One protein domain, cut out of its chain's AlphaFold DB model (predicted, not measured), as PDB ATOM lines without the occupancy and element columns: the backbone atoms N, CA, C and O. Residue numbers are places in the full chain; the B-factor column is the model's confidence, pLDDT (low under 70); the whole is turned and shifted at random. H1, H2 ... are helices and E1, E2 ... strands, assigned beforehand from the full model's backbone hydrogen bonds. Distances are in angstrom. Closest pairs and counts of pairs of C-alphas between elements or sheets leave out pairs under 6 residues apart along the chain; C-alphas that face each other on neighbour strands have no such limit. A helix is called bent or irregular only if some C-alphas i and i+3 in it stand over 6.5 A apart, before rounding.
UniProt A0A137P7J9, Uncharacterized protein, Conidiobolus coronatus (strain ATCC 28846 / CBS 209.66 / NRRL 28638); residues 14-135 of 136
ATOM      1  N   LEU A  14     -32.084 -42.374  53.598       97.50
ATOM      2  CA  LEU A  14     -31.726 -40.963  53.513       97.50
ATOM      3  C   LEU A  14     -32.930 -40.103  53.883       97.50
ATOM      4  O   LEU A  14     -33.988 -40.203  53.265       97.50
ATOM      5  N   TYR A  15     -32.730 -39.209  54.850       97.31
ATOM      6  CA  TYR A  15     -33.679 -38.161  55.201       97.31
ATOM      7  C   TYR A  15     -33.145 -36.802  54.763       97.31
ATOM      8  O   TYR A  15     -32.136 -36.331  55.285       97.31
ATOM      9  N   TRP A  16     -33.825 -36.162  53.811       95.00
ATOM     10  CA  TRP A  16     -33.394 -34.898  53.227       95.00
ATOM     11  C   TRP A  16     -34.489 -33.823  53.280       95.00
ATOM     12  O   TRP A  16     -35.443 -33.831  52.507       95.00
ATOM     13  N   GLN A  17     -34.321 -32.840  54.167       90.81
ATOM     14  CA  GLN A  17     -35.230 -31.687  54.308       90.81
ATOM     15  C   GLN A  17     -34.626 -30.359  53.833       90.81
ATOM     16  O   GLN A  17     -35.267 -29.317  53.942       90.81
ATOM     17  N   CYS A  18     -33.395 -30.355  53.311       89.12
ATOM     18  CA  CYS A  18     -32.782 -29.120  52.830       89.12
ATOM     19  C   CYS A  18     -33.491 -28.643  51.555       89.12
ATOM     20  O   CYS A  18     -33.358 -29.253  50.497       89.12
ATOM     21  N   THR A  19     -34.227 -27.539  51.665       85.25
ATOM     22  CA  THR A  19     -34.968 -26.907  50.561       85.25
ATOM     23  C   THR A  19     -34.171 -25.825  49.839       85.25
ATOM     24  O   THR A  19     -34.640 -25.262  48.851       85.25
ATOM     25  N   HIS A  20     -32.967 -25.514  50.319       89.06
ATOM     26  CA  HIS A  20     -32.122 -24.503  49.704       89.06
ATOM     27  C   HIS A  20     -31.595 -25.015  48.348       89.06
ATOM     28  O   HIS A  20     -31.070 -26.129  48.302       89.06
ATOM     29  N   PRO A  21     -31.618 -24.223  47.256       86.88
ATOM     30  CA  PRO A  21     -31.176 -24.680  45.930       86.88
ATOM     31  C   PRO A  21     -29.748 -25.247  45.894       86.88
ATOM     32  O   PRO A  21     -29.466 -26.206  45.182       86.88
ATOM     33  N   ARG A  22     -28.847 -24.707  46.729       89.75
ATOM     34  CA  ARG A  22     -27.472 -25.228  46.906       89.75
ATOM     35  C   ARG A  22     -27.400 -26.649  47.484       89.75
ATOM     36  O   ARG A  22     -26.351 -27.272  47.390       89.75
ATOM     37  N   GLY A  23     -28.479 -27.157  48.073       91.06
ATOM     38  CA  GLY A  23     -28.577 -28.537  48.542       91.06
ATOM     39  C   GLY A  23     -28.838 -29.545  47.420       91.06
ATOM     40  O   GLY A  23     -28.511 -30.716  47.577       91.06
ATOM     41  N   ILE A  24     -29.373 -29.112  46.273       91.94
ATOM     42  CA  ILE A  24     -29.722 -30.017  45.166       91.94
ATOM     43  C   ILE A  24     -28.500 -30.735  44.573       91.94
ATOM     44  O   ILE A  24     -28.596 -31.949  44.372       91.94
ATOM     45  N   PRO A  25     -27.348 -30.074  44.326       93.69
ATOM     46  CA  PRO A  25     -26.143 -30.776  43.881       93.69
ATOM     47  C   PRO A  25     -25.682 -31.853  44.869       93.69
ATOM     48  O   PRO A  25     -25.380 -32.965  44.451       93.69
ATOM     49  N   ILE A  26     -25.726 -31.557  46.173       93.19
ATOM     50  CA  ILE A  26     -25.324 -32.495  47.232       93.19
ATOM     51  C   ILE A  26     -26.269 -33.703  47.260       93.19
ATOM     52  O   ILE A  26     -25.818 -34.844  47.257       93.19
ATOM     53  N   LEU A  27     -27.585 -33.470  47.221       95.12
ATOM     54  CA  LEU A  27     -28.570 -34.549  47.145       95.12
ATOM     55  C   LEU A  27     -28.365 -35.412  45.892       95.12
ATOM     56  O   LEU A  27     -28.419 -36.636  45.967       95.12
ATOM     57  N   THR A  28     -28.114 -34.777  44.745       95.00
ATOM     58  CA  THR A  28     -27.862 -35.468  43.471       95.00
ATOM     59  C   THR A  28     -26.653 -36.394  43.580       95.00
ATOM     60  O   THR A  28     -26.714 -37.537  43.126       95.00
ATOM     61  N   GLU A  29     -25.570 -35.922  44.194       94.31
ATOM     62  CA  GLU A  29     -24.366 -36.716  44.425       94.31
ATOM     63  C   GLU A  29     -24.625 -37.884  45.386       94.31
ATOM     64  O   GLU A  29     -24.312 -39.026  45.050       94.31
ATOM     65  N   ILE A  30     -25.276 -37.635  46.529       94.88
ATOM     66  CA  ILE A  30     -25.613 -38.690  47.498       94.88
ATOM     67  C   ILE A  30     -26.457 -39.781  46.830       94.88
ATOM     68  O   ILE A  30     -26.133 -40.961  46.950       94.88
ATOM     69  N   LEU A  31     -27.508 -39.416  46.093       95.81
ATOM     70  CA  LEU A  31     -28.355 -40.391  45.398       95.81
ATOM     71  C   LEU A  31     -27.590 -41.165  44.316       95.81
ATOM     72  O   LEU A  31     -27.851 -42.349  44.124       95.81
ATOM     73  N   SER A  32     -26.632 -40.525  43.639       95.00
ATOM     74  CA  SER A  32     -25.807 -41.181  42.615       95.00
ATOM     75  C   SER A  32     -24.816 -42.182  43.222       95.00
ATOM     76  O   SER A  32     -24.563 -43.227  42.630       95.00
ATOM     77  N   ASN A  33     -24.290 -41.889  44.415       95.19
ATOM     78  CA  ASN A  33     -23.299 -42.725  45.094       95.19
ATOM     79  C   ASN A  33     -23.913 -43.852  45.939       95.19
ATOM     80  O   ASN A  33     -23.181 -44.732  46.384       95.19
ATOM     81  N   ASN A  34     -25.231 -43.855  46.162       96.50
ATOM     82  CA  ASN A  34     -25.916 -44.840  47.005       96.50
ATOM     83  C   ASN A  34     -26.930 -45.674  46.195       96.50
ATOM     84  O   ASN A  34     -28.137 -45.582  46.430       96.50
ATOM     85  N   PRO A  35     -26.470 -46.536  45.264       95.19
ATOM     86  CA  PRO A  35     -27.352 -47.358  44.428       95.19
ATOM     87  C   PRO A  35     -28.132 -48.416  45.221       95.19
ATOM     88  O   PRO A  35     -29.097 -48.966  44.712       95.19
ATOM     89  N   ASN A  36     -27.722 -48.691  46.464       95.81
ATOM     90  CA  ASN A  36     -28.358 -49.661  47.356       95.81
ATOM     91  C   ASN A  36     -29.307 -49.014  48.382       95.81
ATOM     92  O   ASN A  36     -29.676 -49.679  49.359       95.81
ATOM     93  N   LEU A  37     -29.621 -47.723  48.214       98.19
ATOM     94  CA  LEU A  37     -30.562 -46.984  49.051       98.19
ATOM     95  C   LEU A  37     -31.959 -47.590  48.908       98.19
ATOM     96  O   LEU A  37     -32.485 -47.639  47.804       98.19
ATOM     97  N   THR A  38     -32.566 -48.011  50.016       98.50
ATOM     98  CA  THR A  38     -33.879 -48.672  50.015       98.50
ATOM     99  C   THR A  38     -35.021 -47.727  50.346       98.50
ATOM    100  O   THR A  38     -36.169 -47.971  49.970       98.50
ATOM    101  N   SER A  39     -34.715 -46.638  51.052       98.62
ATOM    102  CA  SER A  39     -35.717 -45.712  51.558       98.62
ATOM    103  C   SER A  39     -35.230 -44.272  51.483       98.62
ATOM    104  O   SER A  39     -34.126 -43.937  51.921       98.62
ATOM    105  N   LEU A  40     -36.082 -43.405  50.952       98.50
ATOM    106  CA  LEU A  40     -35.755 -42.012  50.712       98.50
ATOM    107  C   LEU A  40     -36.890 -41.110  51.190       98.50
ATOM    108  O   LEU A  40     -38.040 -41.261  50.787       98.50
ATOM    109  N   TYR A  41     -36.542 -40.136  52.020       98.00
ATOM    110  CA  TYR A  41     -37.425 -39.067  52.450       98.00
ATOM    111  C   TYR A  41     -36.918 -37.738  51.880       98.00
ATOM    112  O   TYR A  41     -35.766 -37.367  52.114       98.00
ATOM    113  N   LEU A  42     -37.783 -36.994  51.186       95.06
ATOM    114  CA  LEU A  42     -37.484 -35.668  50.636       95.06
ATOM    115  C   LEU A  42     -38.570 -34.638  50.918       95.06
ATOM    116  O   LEU A  42     -39.765 -34.927  50.933       95.06
ATOM    117  N   ASN A  43     -38.139 -33.385  51.008       92.56
ATOM    118  CA  ASN A  43     -39.025 -32.259  50.773       92.56
ATOM    119  C   ASN A  43     -39.406 -32.166  49.282       92.56
ATOM    120  O   ASN A  43     -38.545 -32.293  48.408       92.56
ATOM    121  N   SER A  44     -40.670 -31.868  48.977       90.56
ATOM    122  CA  SER A  44     -41.175 -31.709  47.607       90.56
ATOM    123  C   SER A  44     -40.399 -30.679  46.787       90.56
ATOM    124  O   SER A  44     -40.294 -30.821  45.576       90.56
ATOM    125  N   ASN A  45     -39.828 -29.655  47.429       89.50
ATOM    126  CA  ASN A  45     -39.048 -28.614  46.750       89.50
ATOM    127  C   ASN A  45     -37.736 -29.154  46.159       89.50
ATOM    128  O   ASN A  45     -37.097 -28.478  45.357       89.50
ATOM    129  N   CYS A  46     -37.325 -30.364  46.550       91.25
ATOM    130  CA  CYS A  46     -36.186 -31.052  45.954       91.25
ATOM    131  C   CYS A  46     -36.547 -31.799  44.670       91.25
ATOM    132  O   CYS A  46     -35.646 -32.195  43.930       91.25
ATOM    133  N   LEU A  47     -37.838 -32.008  44.397       89.69
ATOM    134  CA  LEU A  47     -38.271 -32.676  43.181       89.69
ATOM    135  C   LEU A  47     -37.875 -31.824  41.979       89.69
ATOM    136  O   LEU A  47     -38.182 -30.638  41.886       89.69
ATOM    137  N   ASN A  48     -37.168 -32.456  41.056       90.06
ATOM    138  CA  ASN A  48     -36.818 -31.936  39.746       90.06
ATOM    139  C   ASN A  48     -36.544 -33.135  38.818       90.06
ATOM    140  O   ASN A  48     -36.382 -34.258  39.312       90.06
ATOM    141  N   PRO A  49     -36.456 -32.934  37.491       91.06
ATOM    142  CA  PRO A  49     -36.254 -34.038  36.553       91.06
ATOM    143  C   PRO A  49     -35.012 -34.891  36.848       91.06
ATOM    144  O   PRO A  49     -35.042 -36.107  36.671       91.06
ATOM    145  N   ARG A  50     -33.926 -34.282  37.347       92.69
ATOM    146  CA  ARG A  50     -32.692 -35.004  37.677       92.69
ATOM    147  C   ARG A  50     -32.869 -35.897  38.902       92.69
ATOM    148  O   ARG A  50     -32.471 -37.057  38.855       92.69
ATOM    149  N   ILE A  51     -33.483 -35.382  39.967       94.62
ATOM    150  CA  ILE A  51     -33.765 -36.154  41.185       94.62
ATOM    151  C   ILE A  51     -34.733 -37.298  40.885       94.62
ATOM    152  O   ILE A  51     -34.459 -38.432  41.269       94.62
ATOM    153  N   LEU A  52     -35.806 -37.044  40.128       94.38
ATOM    154  CA  LEU A  52     -36.723 -38.102  39.703       94.38
ATOM    155  C   LEU A  52     -36.002 -39.184  38.895       94.38
ATOM    156  O   LEU A  52     -36.201 -40.364  39.166       94.38
ATOM    157  N   SER A  53     -35.129 -38.801  37.955       95.38
ATOM    158  CA  SER A  53     -34.331 -39.752  37.165       95.38
ATOM    159  C   SER A  53     -33.469 -40.665  38.030       95.38
ATOM    160  O   SER A  53     -33.349 -41.844  37.709       95.38
ATOM    161  N   LEU A  54     -32.889 -40.148  39.114       96.69
ATOM    162  CA  LEU A  54     -32.098 -40.955  40.043       96.69
ATOM    163  C   LEU A  54     -32.979 -41.904  40.865       96.69
ATOM    164  O   LEU A  54     -32.626 -43.068  41.018       96.69
ATOM    165  N   ILE A  55     -34.141 -41.435  41.330       97.06
ATOM    166  CA  ILE A  55     -35.124 -42.272  42.037       97.06
ATOM    167  C   ILE A  55     -35.597 -43.414  41.129       97.06
ATOM    168  O   ILE A  55     -35.584 -44.567  41.536       97.06
ATOM    169  N   SER A  56     -35.968 -43.105  39.885       96.12
ATOM    170  CA  SER A  56     -36.456 -44.080  38.899       96.12
ATOM    171  C   SER A  56     -35.412 -45.141  38.535       96.12
ATOM    172  O   SER A  56     -35.761 -46.300  38.318       96.12
ATOM    173  N   ALA A  57     -34.131 -44.765  38.483       97.00
ATOM    174  CA  ALA A  57     -33.043 -45.679  38.141       97.00
ATOM    175  C   ALA A  57     -32.614 -46.594  39.303       97.00
ATOM    176  O   ALA A  57     -31.978 -47.623  39.061       97.00
ATOM    177  N   ASN A  58     -32.932 -46.236  40.551       97.44
ATOM    178  CA  ASN A  58     -32.540 -47.009  41.723       97.44
ATOM    179  C   ASN A  58     -33.512 -48.179  41.953       97.44
ATOM    180  O   ASN A  58     -34.645 -47.986  42.384       97.44
ATOM    181  N   LYS A  59     -33.043 -49.399  41.674       97.38
ATOM    182  CA  LYS A  59     -33.842 -50.634  41.758       97.38
ATOM    183  C   LYS A  59     -34.127 -51.095  43.185       97.38
ATOM    184  O   LYS A  59     -35.100 -51.807  43.406       97.38
ATOM    185  N   GLU A  60     -33.271 -50.704  44.123       98.19
ATOM    186  CA  GLU A  60     -33.383 -51.073  45.535       98.19
ATOM    187  C   GLU A  60     -34.288 -50.100  46.299       98.19
ATOM    188  O   GLU A  60     -34.832 -50.445  47.351       98.19
ATOM    189  N   LEU A  61     -34.477 -48.892  45.762       98.50
ATOM    190  CA  LEU A  61     -35.319 -47.868  46.353       98.50
ATOM    191  C   LEU A  61     -36.789 -48.258  46.205       98.50
ATOM    192  O   LEU A  61     -37.382 -48.117  45.140       98.50
ATOM    193  N   THR A  62     -37.374 -48.728  47.303       98.44
ATOM    194  CA  THR A  62     -38.757 -49.222  47.351       98.44
ATOM    195  C   THR A  62     -39.675 -48.334  48.178       98.44
ATOM    196  O   THR A  62     -40.889 -48.361  47.974       98.44
ATOM    197  N   THR A  63     -39.116 -47.509  49.070       98.50
ATOM    198  CA  THR A  63     -39.878 -46.566  49.897       98.50
ATOM    199  C   THR A  63     -39.541 -45.125  49.545       98.50
ATOM    200  O   THR A  63     -38.390 -44.698  49.676       98.50
ATOM    201  N   LEU A  64     -40.558 -44.345  49.185       98.00
ATOM    202  CA  LEU A  64     -40.444 -42.913  48.937       98.00
ATOM    203  C   LEU A  64     -41.397 -42.145  49.852       98.00
ATOM    204  O   LEU A  64     -42.604 -42.361  49.853       98.00
ATOM    205  N   THR A  65     -40.852 -41.211  50.622       97.19
ATOM    206  CA  THR A  65     -41.636 -40.261  51.406       97.19
ATOM    207  C   THR A  65     -41.409 -38.847  50.904       97.19
ATOM    208  O   THR A  65     -40.269 -38.402  50.771       97.19
ATOM    209  N   ILE A  66     -42.497 -38.126  50.657       93.69
ATOM    210  CA  ILE A  66     -42.473 -36.752  50.162       93.69
ATOM    211  C   ILE A  66     -43.225 -35.866  51.141       93.69
ATOM    212  O   ILE A  66     -44.384 -36.119  51.462       93.69
ATOM    213  N   SER A  67     -42.567 -34.807  51.605       91.94
ATOM    214  CA  SER A  67     -43.174 -33.790  52.460       91.94
ATOM    215  C   SER A  67     -43.314 -32.469  51.724       91.94
ATOM    216  O   SER A  67     -42.331 -31.913  51.235       91.94
ATOM    217  N   HIS A  68     -44.539 -31.959  51.671       88.50
ATOM    218  CA  HIS A  68     -44.871 -30.666  51.108       88.50
ATOM    219  C   HIS A  68     -45.426 -29.735  52.187       88.50
ATOM    220  O   HIS A  68     -46.486 -29.966  52.773       88.50
ATOM    221  N   THR A  69     -44.696 -28.649  52.434       83.31
ATOM    222  CA  THR A  69     -45.026 -27.638  53.451       83.31
ATOM    223  C   THR A  69     -45.131 -26.222  52.877       83.31
ATOM    224  O   THR A  69     -45.421 -25.282  53.613       83.31
ATOM    225  N   SER A  70     -44.894 -26.046  51.574       80.31
ATOM    226  CA  SER A  70     -44.794 -24.733  50.929       80.31
ATOM    227  C   SER A  70     -46.140 -24.243  50.396       80.31
ATOM    228  O   SER A  70     -46.851 -24.961  49.714       80.31
ATOM    229  N   ARG A  71     -46.464 -22.964  50.592       71.12
ATOM    230  CA  ARG A  71     -47.639 -22.347  49.941       71.12
ATOM    231  C   ARG A  71     -47.438 -22.074  48.448       71.12
ATOM    232  O   ARG A  71     -48.408 -21.864  47.729       71.12
ATOM    233  N   ALA A  72     -46.194 -22.070  47.977       68.75
ATOM    234  CA  ALA A  72     -45.869 -21.930  46.563       68.75
ATOM    235  C   ALA A  72     -45.674 -23.318  45.940       68.75
ATOM    236  O   ALA A  72     -44.844 -24.097  46.421       68.75
ATOM    237  N   SER A  73     -46.420 -23.615  44.874       62.75
ATOM    238  CA  SER A  73     -46.253 -24.819  44.057       62.75
ATOM    239  C   SER A  73     -45.464 -24.467  42.795       62.75
ATOM    240  O   SER A  73     -45.968 -23.753  41.934       62.75
ATOM    241  N   THR A  74     -44.237 -24.967  42.663       62.16
ATOM    242  CA  THR A  74     -43.377 -24.738  41.480       62.16
ATOM    243  C   THR A  74     -43.295 -25.962  40.562       62.16
ATOM    244  O   THR A  74     -42.354 -26.088  39.785       62.16
ATOM    245  N   LEU A  75     -44.222 -26.915  40.699       67.69
ATOM    246  CA  LEU A  75     -44.085 -28.271  40.145       67.69
ATOM    247  C   LEU A  75     -45.136 -28.618  39.076       67.69
ATOM    248  O   LEU A  75     -45.138 -29.742  38.578       67.69
ATOM    249  N   SER A  76     -45.997 -27.669  38.692       60.38
ATOM    250  CA  SER A  76     -47.085 -27.878  37.721       60.38
ATOM    251  C   SER A  76     -46.598 -28.368  36.350       60.38
ATOM    252  O   SER A  76     -47.269 -29.195  35.734       60.38
ATOM    253  N   ASP A  77     -45.392 -27.963  35.934       66.19
ATOM    254  CA  ASP A  77     -44.819 -28.278  34.613       66.19
ATOM    255  C   ASP A  77     -43.841 -29.465  34.619       66.19
ATOM    256  O   ASP A  77     -43.135 -29.726  33.638       66.19
ATOM    257  N   MET A  78     -43.754 -30.202  35.729       72.81
ATOM    258  CA  MET A  78     -42.833 -31.326  35.819       72.81
ATOM    259  C   MET A  78     -43.291 -32.484  34.932       72.81
ATOM    260  O   MET A  78     -44.373 -33.043  35.113       72.81
ATOM    261  N   ARG A  79     -42.429 -32.895  33.995       79.69
ATOM    262  CA  ARG A  79     -42.596 -34.173  33.296       79.69
ATOM    263  C   ARG A  79     -42.219 -35.300  34.242       79.69
ATOM    264  O   ARG A  79     -41.049 -35.453  34.596       79.69
ATOM    265  N   PHE A  80     -43.218 -36.070  34.644       78.62
ATOM    266  CA  PHE A  80     -43.015 -37.238  35.479       78.62
ATOM    267  C   PHE A  80     -42.511 -38.419  34.655       78.62
ATOM    268  O   PHE A  80     -42.872 -38.602  33.492       78.62
ATOM    269  N   ILE A  81     -41.647 -39.208  35.282       89.06
ATOM    270  CA  ILE A  81     -41.131 -40.460  34.743       89.06
ATOM    271  C   ILE A  81     -41.632 -41.608  35.610       89.06
ATOM    272  O   ILE A  81     -41.923 -41.417  36.789       89.06
ATOM    273  N   LYS A  82     -41.691 -42.812  35.042       94.12
ATOM    274  CA  LYS A  82     -42.139 -44.000  35.770       94.12
ATOM    275  C   LYS A  82     -41.203 -44.320  36.939       94.12
ATOM    276  O   LYS A  82     -39.993 -44.454  36.759       94.12
ATOM    277  N   LEU A  83     -41.773 -44.495  38.124       94.69
ATOM    278  CA  LEU A  83     -41.098 -44.873  39.363       94.69
ATOM    279  C   LEU A  83     -41.358 -46.360  39.637       94.69
ATOM    280  O   LEU A  83     -42.060 -46.727  40.573       94.69
ATOM    281  N   LEU A  84     -40.830 -47.219  38.760       95.19
ATOM    282  CA  LEU A  84     -41.185 -48.644  38.682       95.19
ATOM    283  C   LEU A  84     -40.864 -49.448  39.949       95.19
ATOM    284  O   LEU A  84     -41.474 -50.488  40.168       95.19
ATOM    285  N   TYR A  85     -39.905 -49.005  40.757       97.62
ATOM    286  CA  TYR A  85     -39.438 -49.760  41.923       97.62
ATOM    287  C   TYR A  85     -40.073 -49.300  43.239       97.62
ATOM    288  O   TYR A  85     -39.961 -49.999  44.243       97.62
ATOM    289  N   ILE A  86     -40.795 -48.173  43.234       97.75
ATOM    290  CA  ILE A  86     -41.476 -47.665  44.425       97.75
ATOM    291  C   ILE A  86     -42.715 -48.514  44.711       97.75
ATOM    292  O   ILE A  86     -43.636 -48.584  43.897       97.75
ATOM    293  N   LYS A  87     -42.728 -49.115  45.902       97.06
ATOM    294  CA  LYS A  87     -43.803 -49.964  46.430       97.06
ATOM    295  C   LYS A  87     -44.520 -49.324  47.610       97.06
ATOM    296  O   LYS A  87     -45.711 -49.546  47.789       97.06
ATOM    297  N   ASP A  88     -43.808 -48.527  48.401       97.50
ATOM    298  CA  ASP A  88     -44.356 -47.783  49.531       97.50
ATOM    299  C   ASP A  88     -44.175 -46.282  49.277       97.50
ATOM    300  O   ASP A  88     -43.049 -45.775  49.227       97.50
ATOM    301  N   LEU A  89     -45.292 -45.580  49.089       95.12
ATOM    302  CA  LEU A  89     -45.333 -44.139  48.884       95.12
ATOM    303  C   LEU A  89     -46.066 -43.472  50.043       95.12
ATOM    304  O   LEU A  89     -47.223 -43.777  50.336       95.12
ATOM    305  N   ASN A  90     -45.407 -42.494  50.656       94.56
ATOM    306  CA  ASN A  90     -45.986 -41.665  51.700       94.56
ATOM    307  C   ASN A  90     -45.933 -40.188  51.299       94.56
ATOM    308  O   ASN A  90     -44.854 -39.648  51.046       94.56
ATOM    309  N   ILE A  91     -47.088 -39.529  51.245       90.25
ATOM    310  CA  ILE A  91     -47.192 -38.108  50.905       90.25
ATOM    311  C   ILE A  91     -47.760 -37.344  52.101       90.25
ATOM    312  O   ILE A  91     -48.942 -37.444  52.437       90.25
ATOM    313  N   TYR A  92     -46.904 -36.524  52.706       89.00
ATOM    314  CA  TYR A  92     -47.271 -35.544  53.721       89.00
ATOM    315  C   TYR A  92     -47.548 -34.212  53.041       89.00
ATOM    316  O   TYR A  92     -46.626 -33.432  52.801       89.00
ATOM    317  N   ASN A  93     -48.811 -33.952  52.726       83.62
ATOM    318  CA  ASN A  93     -49.233 -32.694  52.137       83.62
ATOM    319  C   ASN A  93     -50.144 -31.934  53.102       83.62
ATOM    320  O   ASN A  93     -51.171 -32.459  53.516       83.62
ATOM    321  N   ASN A  94     -49.789 -30.684  53.403       78.25
ATOM    322  CA  ASN A  94     -50.630 -29.775  54.186       78.25
ATOM    323  C   ASN A  94     -51.225 -28.636  53.340       78.25
ATOM    324  O   ASN A  94     -51.785 -27.701  53.909       78.25
ATOM    325  N   GLN A  95     -51.051 -28.651  52.013       81.38
ATOM    326  CA  GLN A  95     -51.417 -27.546  51.124       81.38
ATOM    327  C   GLN A  95     -52.172 -28.043  49.867       81.38
ATOM    328  O   GLN A  95     -51.673 -28.897  49.134       81.38
ATOM    329  N   PRO A  96     -53.365 -27.501  49.547       77.81
ATOM    330  CA  PRO A  96     -54.160 -27.963  48.398       77.81
ATOM    331  C   PRO A  96     -53.488 -27.795  47.023       77.81
ATOM    332  O   PRO A  96     -53.779 -28.532  46.086       77.81
ATOM    333  N   ASN A  97     -52.572 -26.834  46.889       78.19
ATOM    334  CA  ASN A  97     -51.828 -26.536  45.656       78.19
ATOM    335  C   ASN A  97     -50.896 -27.675  45.194       78.19
ATOM    336  O   ASN A  97     -50.423 -27.658  44.060       78.19
ATOM    337  N   PHE A  98     -50.616 -28.661  46.049       81.50
ATOM    338  CA  PHE A  98     -49.744 -29.793  45.735       81.50
ATOM    339  C   PHE A  98     -50.511 -31.066  45.351       81.50
ATOM    340  O   PHE A  98     -49.903 -32.086  45.022       81.50
ATOM    341  N   ASN A  99     -51.845 -31.013  45.340       80.25
ATOM    342  CA  ASN A  99     -52.692 -32.170  45.056       80.25
ATOM    343  C   ASN A  99     -52.434 -32.735  43.656       80.25
ATOM    344  O   ASN A  99     -52.135 -33.915  43.522       80.25
ATOM    345  N   GLU A 100     -52.444 -31.893  42.621       80.69
ATOM    346  CA  GLU A 100     -52.188 -32.341  41.245       80.69
ATOM    347  C   GLU A 100     -50.799 -32.983  41.099       80.69
ATOM    348  O   GLU A 100     -50.636 -34.005  40.438       80.69
ATOM    349  N   THR A 101     -49.792 -32.411  41.763       84.25
ATOM    350  CA  THR A 101     -48.435 -32.973  41.762       84.25
ATOM    351  C   THR A 101     -48.398 -34.324  42.475       84.25
ATOM    352  O   THR A 101     -47.781 -35.262  41.978       84.25
ATOM    353  N   SER A 102     -49.096 -34.446  43.608       84.75
ATOM    354  CA  SER A 102     -49.229 -35.706  44.348       84.75
ATOM    355  C   SER A 102     -49.847 -36.792  43.470       84.75
ATOM    356  O   SER A 102     -49.316 -37.896  43.407       84.75
ATOM    357  N   ASN A 103     -50.899 -36.454  42.726       82.81
ATOM    358  CA  ASN A 103     -51.582 -37.383  41.826       82.81
ATOM    359  C   ASN A 103     -50.637 -37.900  40.740       82.81
ATOM    360  O   ASN A 103     -50.496 -39.108  40.578       82.81
ATOM    361  N   LYS A 104     -49.890 -37.003  40.083       86.12
ATOM    362  CA  LYS A 104     -48.894 -37.387  39.067       86.12
ATOM    363  C   LYS A 104     -47.782 -38.281  39.637       86.12
ATOM    364  O   LYS A 104     -47.307 -39.187  38.952       86.12
ATOM    365  N   ILE A 105     -47.361 -38.062  40.889       88.88
ATOM    366  CA  ILE A 105     -46.382 -38.929  41.570       88.88
ATOM    367  C   ILE A 105     -46.973 -40.319  41.814       88.88
ATOM    368  O   ILE A 105     -46.305 -41.317  41.542       88.88
ATOM    369  N   ILE A 106     -48.215 -40.388  42.297       88.31
ATOM    370  CA  ILE A 106     -48.918 -41.652  42.542       88.31
ATOM    371  C   ILE A 106     -49.061 -42.430  41.227       88.31
ATOM    372  O   ILE A 106     -48.650 -43.584  41.163       88.31
ATOM    373  N   GLU A 107     -49.523 -41.781  40.155       86.62
ATOM    374  CA  GLU A 107     -49.653 -42.372  38.811       86.62
ATOM    375  C   GLU A 107     -48.315 -42.867  38.236       86.62
ATOM    376  O   GLU A 107     -48.270 -43.799  37.431       86.62
ATOM    377  N   SER A 108     -47.200 -42.269  38.658       90.88
ATOM    378  CA  SER A 108     -45.863 -42.693  38.236       90.88
ATOM    379  C   SER A 108     -45.414 -44.002  38.894       90.88
ATOM    380  O   SER A 108     -44.543 -44.683  38.345       90.88
ATOM    381  N   CYS A 109     -45.982 -44.374  40.043       92.00
ATOM    382  CA  CYS A 109     -45.611 -45.560  40.818       92.00
ATOM    383  C   CYS A 109     -46.444 -46.778  40.383       92.00
ATOM    384  O   CYS A 109     -47.422 -47.142  41.024       92.00
ATOM    385  N   GLN A 110     -46.062 -47.425  39.278       88.75
ATOM    386  CA  GLN A 110     -46.878 -48.489  38.658       88.75
ATOM    387  C   GLN A 110     -46.964 -49.793  39.470       88.75
ATOM    388  O   GLN A 110     -47.863 -50.587  39.237       88.75
ATOM    389  N   ASN A 111     -46.034 -50.017  40.402       91.19
ATOM    390  CA  ASN A 111     -45.980 -51.211  41.254       91.19
ATOM    391  C   ASN A 111     -46.258 -50.862  42.725       91.19
ATOM    392  O   ASN A 111     -45.687 -51.467  43.632       91.19
ATOM    393  N   LEU A 112     -47.072 -49.828  42.960       92.44
ATOM    394  CA  LEU A 112     -47.368 -49.341  44.298       92.44
ATOM    395  C   LEU A 112     -48.216 -50.356  45.077       92.44
ATOM    396  O   LEU A 112     -49.309 -50.719  44.656       92.44
ATOM    397  N   GLU A 113     -47.724 -50.777  46.240       93.38
ATOM    398  CA  GLU A 113     -48.385 -51.732  47.140       93.38
ATOM    399  C   GLU A 113     -48.998 -51.019  48.356       93.38
ATOM    400  O   GLU A 113     -50.045 -51.419  48.867       93.38
ATOM    401  N   ILE A 114     -48.357 -49.942  48.822       93.19
ATOM    402  CA  ILE A 114     -48.761 -49.169  49.997       93.19
ATOM    403  C   ILE A 114     -48.788 -47.684  49.639       93.19
ATOM    404  O   ILE A 114     -47.765 -47.099  49.288       93.19
ATOM    405  N   LEU A 115     -49.952 -47.054  49.809       90.38
ATOM    406  CA  LEU A 115     -50.122 -45.606  49.719       90.38
ATOM    407  C   LEU A 115     -50.533 -45.055  51.088       90.38
ATOM    408  O   LEU A 115     -51.615 -45.367  51.588       90.38
ATOM    409  N   ARG A 116     -49.686 -44.212  51.686       89.25
ATOM    410  CA  ARG A 116     -50.029 -43.420  52.873       89.25
ATOM    411  C   ARG A 116     -50.213 -41.968  52.464       89.25
ATOM    412  O   ARG A 116     -49.310 -41.333  51.925       89.25
ATOM    413  N   TYR A 117     -51.403 -41.454  52.722       77.88
ATOM    414  CA  TYR A 117     -51.783 -40.095  52.384       77.88
ATOM    415  C   TYR A 117     -52.544 -39.492  53.559       77.88
ATOM    416  O   TYR A 117     -53.435 -40.144  54.105       77.88
ATOM    417  N   ILE A 118     -52.194 -38.268  53.963       72.75
ATOM    418  CA  ILE A 118     -52.968 -37.536  54.972       72.75
ATOM    419  C   ILE A 118     -54.108 -36.813  54.249       72.75
ATOM    420  O   ILE A 118     -53.831 -35.913  53.454       72.75
ATOM    421  N   PRO A 119     -55.379 -37.181  54.496       62.59
ATOM    422  CA  PRO A 119     -56.500 -36.523  53.849       62.59
ATOM    423  C   PRO A 119     -56.561 -35.049  54.259       62.59
ATOM    424  O   PRO A 119     -56.725 -34.715  55.431       62.59
ATOM    425  N   LEU A 120     -56.442 -34.172  53.263       63.47
ATOM    426  CA  LEU A 120     -56.920 -32.797  53.347       63.47
ATOM    427  C   LEU A 120     -58.345 -32.739  52.777       63.47
ATOM    428  O   LEU A 120     -58.684 -33.563  51.919       63.47
ATOM    429  N   PRO A 121     -59.162 -31.753  53.187       61.69
ATOM    430  CA  PRO A 121     -60.497 -31.565  52.629       61.69
ATOM    431  C   PRO A 121     -60.465 -31.497  51.092       61.69
ATOM    432  O   PRO A 121     -59.608 -30.813  50.525       61.69
ATOM    433  N   ASN A 122     -61.422 -32.159  50.429       61.84
ATOM    434  CA  ASN A 122     -61.612 -32.204  48.967       61.84
ATOM    435  C   ASN A 122     -60.669 -33.128  48.174       61.84
ATOM    436  O   ASN A 122     -60.642 -33.056  46.944       61.84
ATOM    437  N   LEU A 123     -59.915 -34.016  48.830       60.56
ATOM    438  CA  LEU A 123     -59.140 -35.058  48.140       60.56
ATOM    439  C   LEU A 123     -59.773 -36.444  48.180       60.56
ATOM    440  O   LEU A 123     -59.284 -37.321  47.472       60.56
ATOM    441  N   GLU A 124     -60.842 -36.666  48.950       69.50
ATOM    442  CA  GLU A 124     -61.416 -38.011  49.090       69.50
ATOM    443  C   GLU A 124     -61.905 -38.565  47.744       69.50
ATOM    444  O   GLU A 124     -61.642 -39.720  47.421       69.50
ATOM    445  N   ASN A 125     -62.522 -37.721  46.911       65.62
ATOM    446  CA  ASN A 125     -62.984 -38.108  45.573       65.62
ATOM    447  C   ASN A 125     -61.825 -38.485  44.640       65.62
ATOM    448  O   ASN A 125     -61.950 -39.395  43.820       65.62
ATOM    449  N   HIS A 126     -60.684 -37.803  44.765       64.00
ATOM    450  CA  HIS A 126     -59.518 -38.095  43.940       64.00
ATOM    451  C   HIS A 126     -58.778 -39.343  44.433       64.00
ATOM    452  O   HIS A 126     -58.389 -40.182  43.627       64.00
ATOM    453  N   LEU A 127     -58.671 -39.524  45.753       68.88
ATOM    454  CA  LEU A 127     -58.172 -40.759  46.353       68.88
ATOM    455  C   LEU A 127     -59.027 -41.957  45.924       68.88
ATOM    456  O   LEU A 127     -58.482 -42.990  45.549       68.88
ATOM    457  N   PHE A 128     -60.354 -41.808  45.918       69.69
ATOM    458  CA  PHE A 128     -61.266 -42.847  45.445       69.69
ATOM    459  C   PHE A 128     -61.000 -43.198  43.976       69.69
ATOM    460  O   PHE A 128     -60.845 -44.375  43.656       69.69
ATOM    461  N   SER A 129     -60.855 -42.192  43.105       67.06
ATOM    462  CA  SER A 129     -60.508 -42.397  41.692       67.06
ATOM    463  C   SER A 129     -59.149 -43.091  41.508       67.06
ATOM    464  O   SER A 129     -59.041 -44.031  40.718       67.06
ATOM    465  N   LEU A 130     -58.126 -42.693  42.269       67.06
ATOM    466  CA  LEU A 130     -56.805 -43.325  42.246       67.06
ATOM    467  C   LEU A 130     -56.876 -44.793  42.677       67.06
ATOM    468  O   LEU A 130     -56.368 -45.662  41.975       67.06
ATOM    469  N   VAL A 131     -57.566 -45.093  43.781       69.31
ATOM    470  CA  VAL A 131     -57.744 -46.471  44.268       69.31
ATOM    471  C   VAL A 131     -58.512 -47.327  43.262       69.31
ATOM    472  O   VAL A 131     -58.193 -48.503  43.100       69.31
ATOM    473  N   THR A 132     -59.503 -46.771  42.558       68.56
ATOM    474  CA  THR A 132     -60.200 -47.510  41.493       68.56
ATOM    475  C   THR A 132     -59.316 -47.776  40.276       68.56
ATOM    476  O   THR A 132     -59.455 -48.830  39.662       68.56
ATOM    477  N   ASN A 133     -58.382 -46.877  39.959       61.72
ATOM    478  CA  ASN A 133     -57.473 -47.024  38.820       61.72
ATOM    479  C   ASN A 133     -56.279 -47.947  39.113       61.72
ATOM    480  O   ASN A 133     -55.735 -48.528  38.184       61.72
ATOM    481  N   LEU A 134     -55.901 -48.122  40.384       61.38
ATOM    482  CA  LEU A 134     -54.854 -49.059  40.821       61.38
ATOM    483  C   LEU A 134     -55.286 -50.542  40.782       61.38
ATOM    484  O   LEU A 134     -54.465 -51.419  41.026       61.38
ATOM    485  N   LYS A 135     -56.571 -50.840  40.530       53.84
ATOM    486  CA  LYS A 135     -57.123 -52.211  40.511       53.84
ATOM    487  C   LYS A 135     -57.018 -52.931  39.157       53.84
ATOM    488  O   LYS A 135     -57.461 -54.076  39.077       53.84
TER     489      LYS A 135
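What this domain is: This is residues 14 to 135 of the 136 residues of an uncharacterized protein of Conidiobolus coronatus (strain ATCC 28846 / CBS 209.66 / NRRL 28638) (UniProt A0A137P7J9). A curved wall of five parallel strands, in the order E1 E2 E3 E4 E5, has helices H1, H2, H3 and H4 in a row to one side, with the unnamed stretch 69 to 87 passing between H2 and H3. The chain winds in successive turns like a short solenoid. The printed part has 122 residues, mixed in class, running E1 H1 E2 H2 E3 E4 H3 E5 H4. It is compact, with a radius of gyration of the C-alphas of 13.7 A and spans of 40 by 31 by 22 A.

How they stand to each other: Start with the parallel strands E1, residues 14 to 16, E2, 39 to 43, E3, 63 to 68, E4, 88 to 93, and E5, 114 to 117. Within hydrogen-bond range find N 16 and O 41 at 2.8 A, N 42 and O 65 at 2.9 A, N 66 and O 90 at 2.8 A, and N 91 and O 116 at 2.9 A. H3, residues 96 to 108, is on the sheet over E4, making two layers, helix and sheet, at a height over the sheet of 9.4 A; the closest C-alphas are those of Ile 91 and Ser 102, 7.3 A. H4, residues 124 to 133, is close to but not clearly touching H3, with the C-alphas of Asn 103 and Leu 130 closest at 7.9 A. H1, residues 23 to 33, only grazes the sheet and touches H2, residues 49 to 57, at Thr 28 and Ile 51, whose C-alphas are 6.4 A apart. E1 H1 E2, E2 H2 E3 and E4 H3 E5 are strand-helix-strand units, a helix between two parallel neighbour strands, with right-handed crossovers. Every O i to N i+4 pair is within hydrogen-bond range in H1, H2 and H4, and 7 of 9 in H3.

Where its parts are: Find C-alpha 14 at (-31.726, -40.963, 53.513), where E1 begins. E3 spans 16.7 A and E4 16.1 A, H1 15.5 A and H4 14.2 A. H3 runs 19.7 A from (-54.160, -27.963, 48.398), and is irregular: C-alphas 97 and 100 are 7.3 A apart. H4 ends at C-alpha 133, (-57.473, -47.024, 38.820).

The domain as a whole: The C-alphas farthest apart, Arg 22 and Lys 135, are 40.6 A apart. The printed part has no cut, and E3 to E4 is the long link. Look for pLDDT under 70 at residues 72 to 77 and 119 to 135.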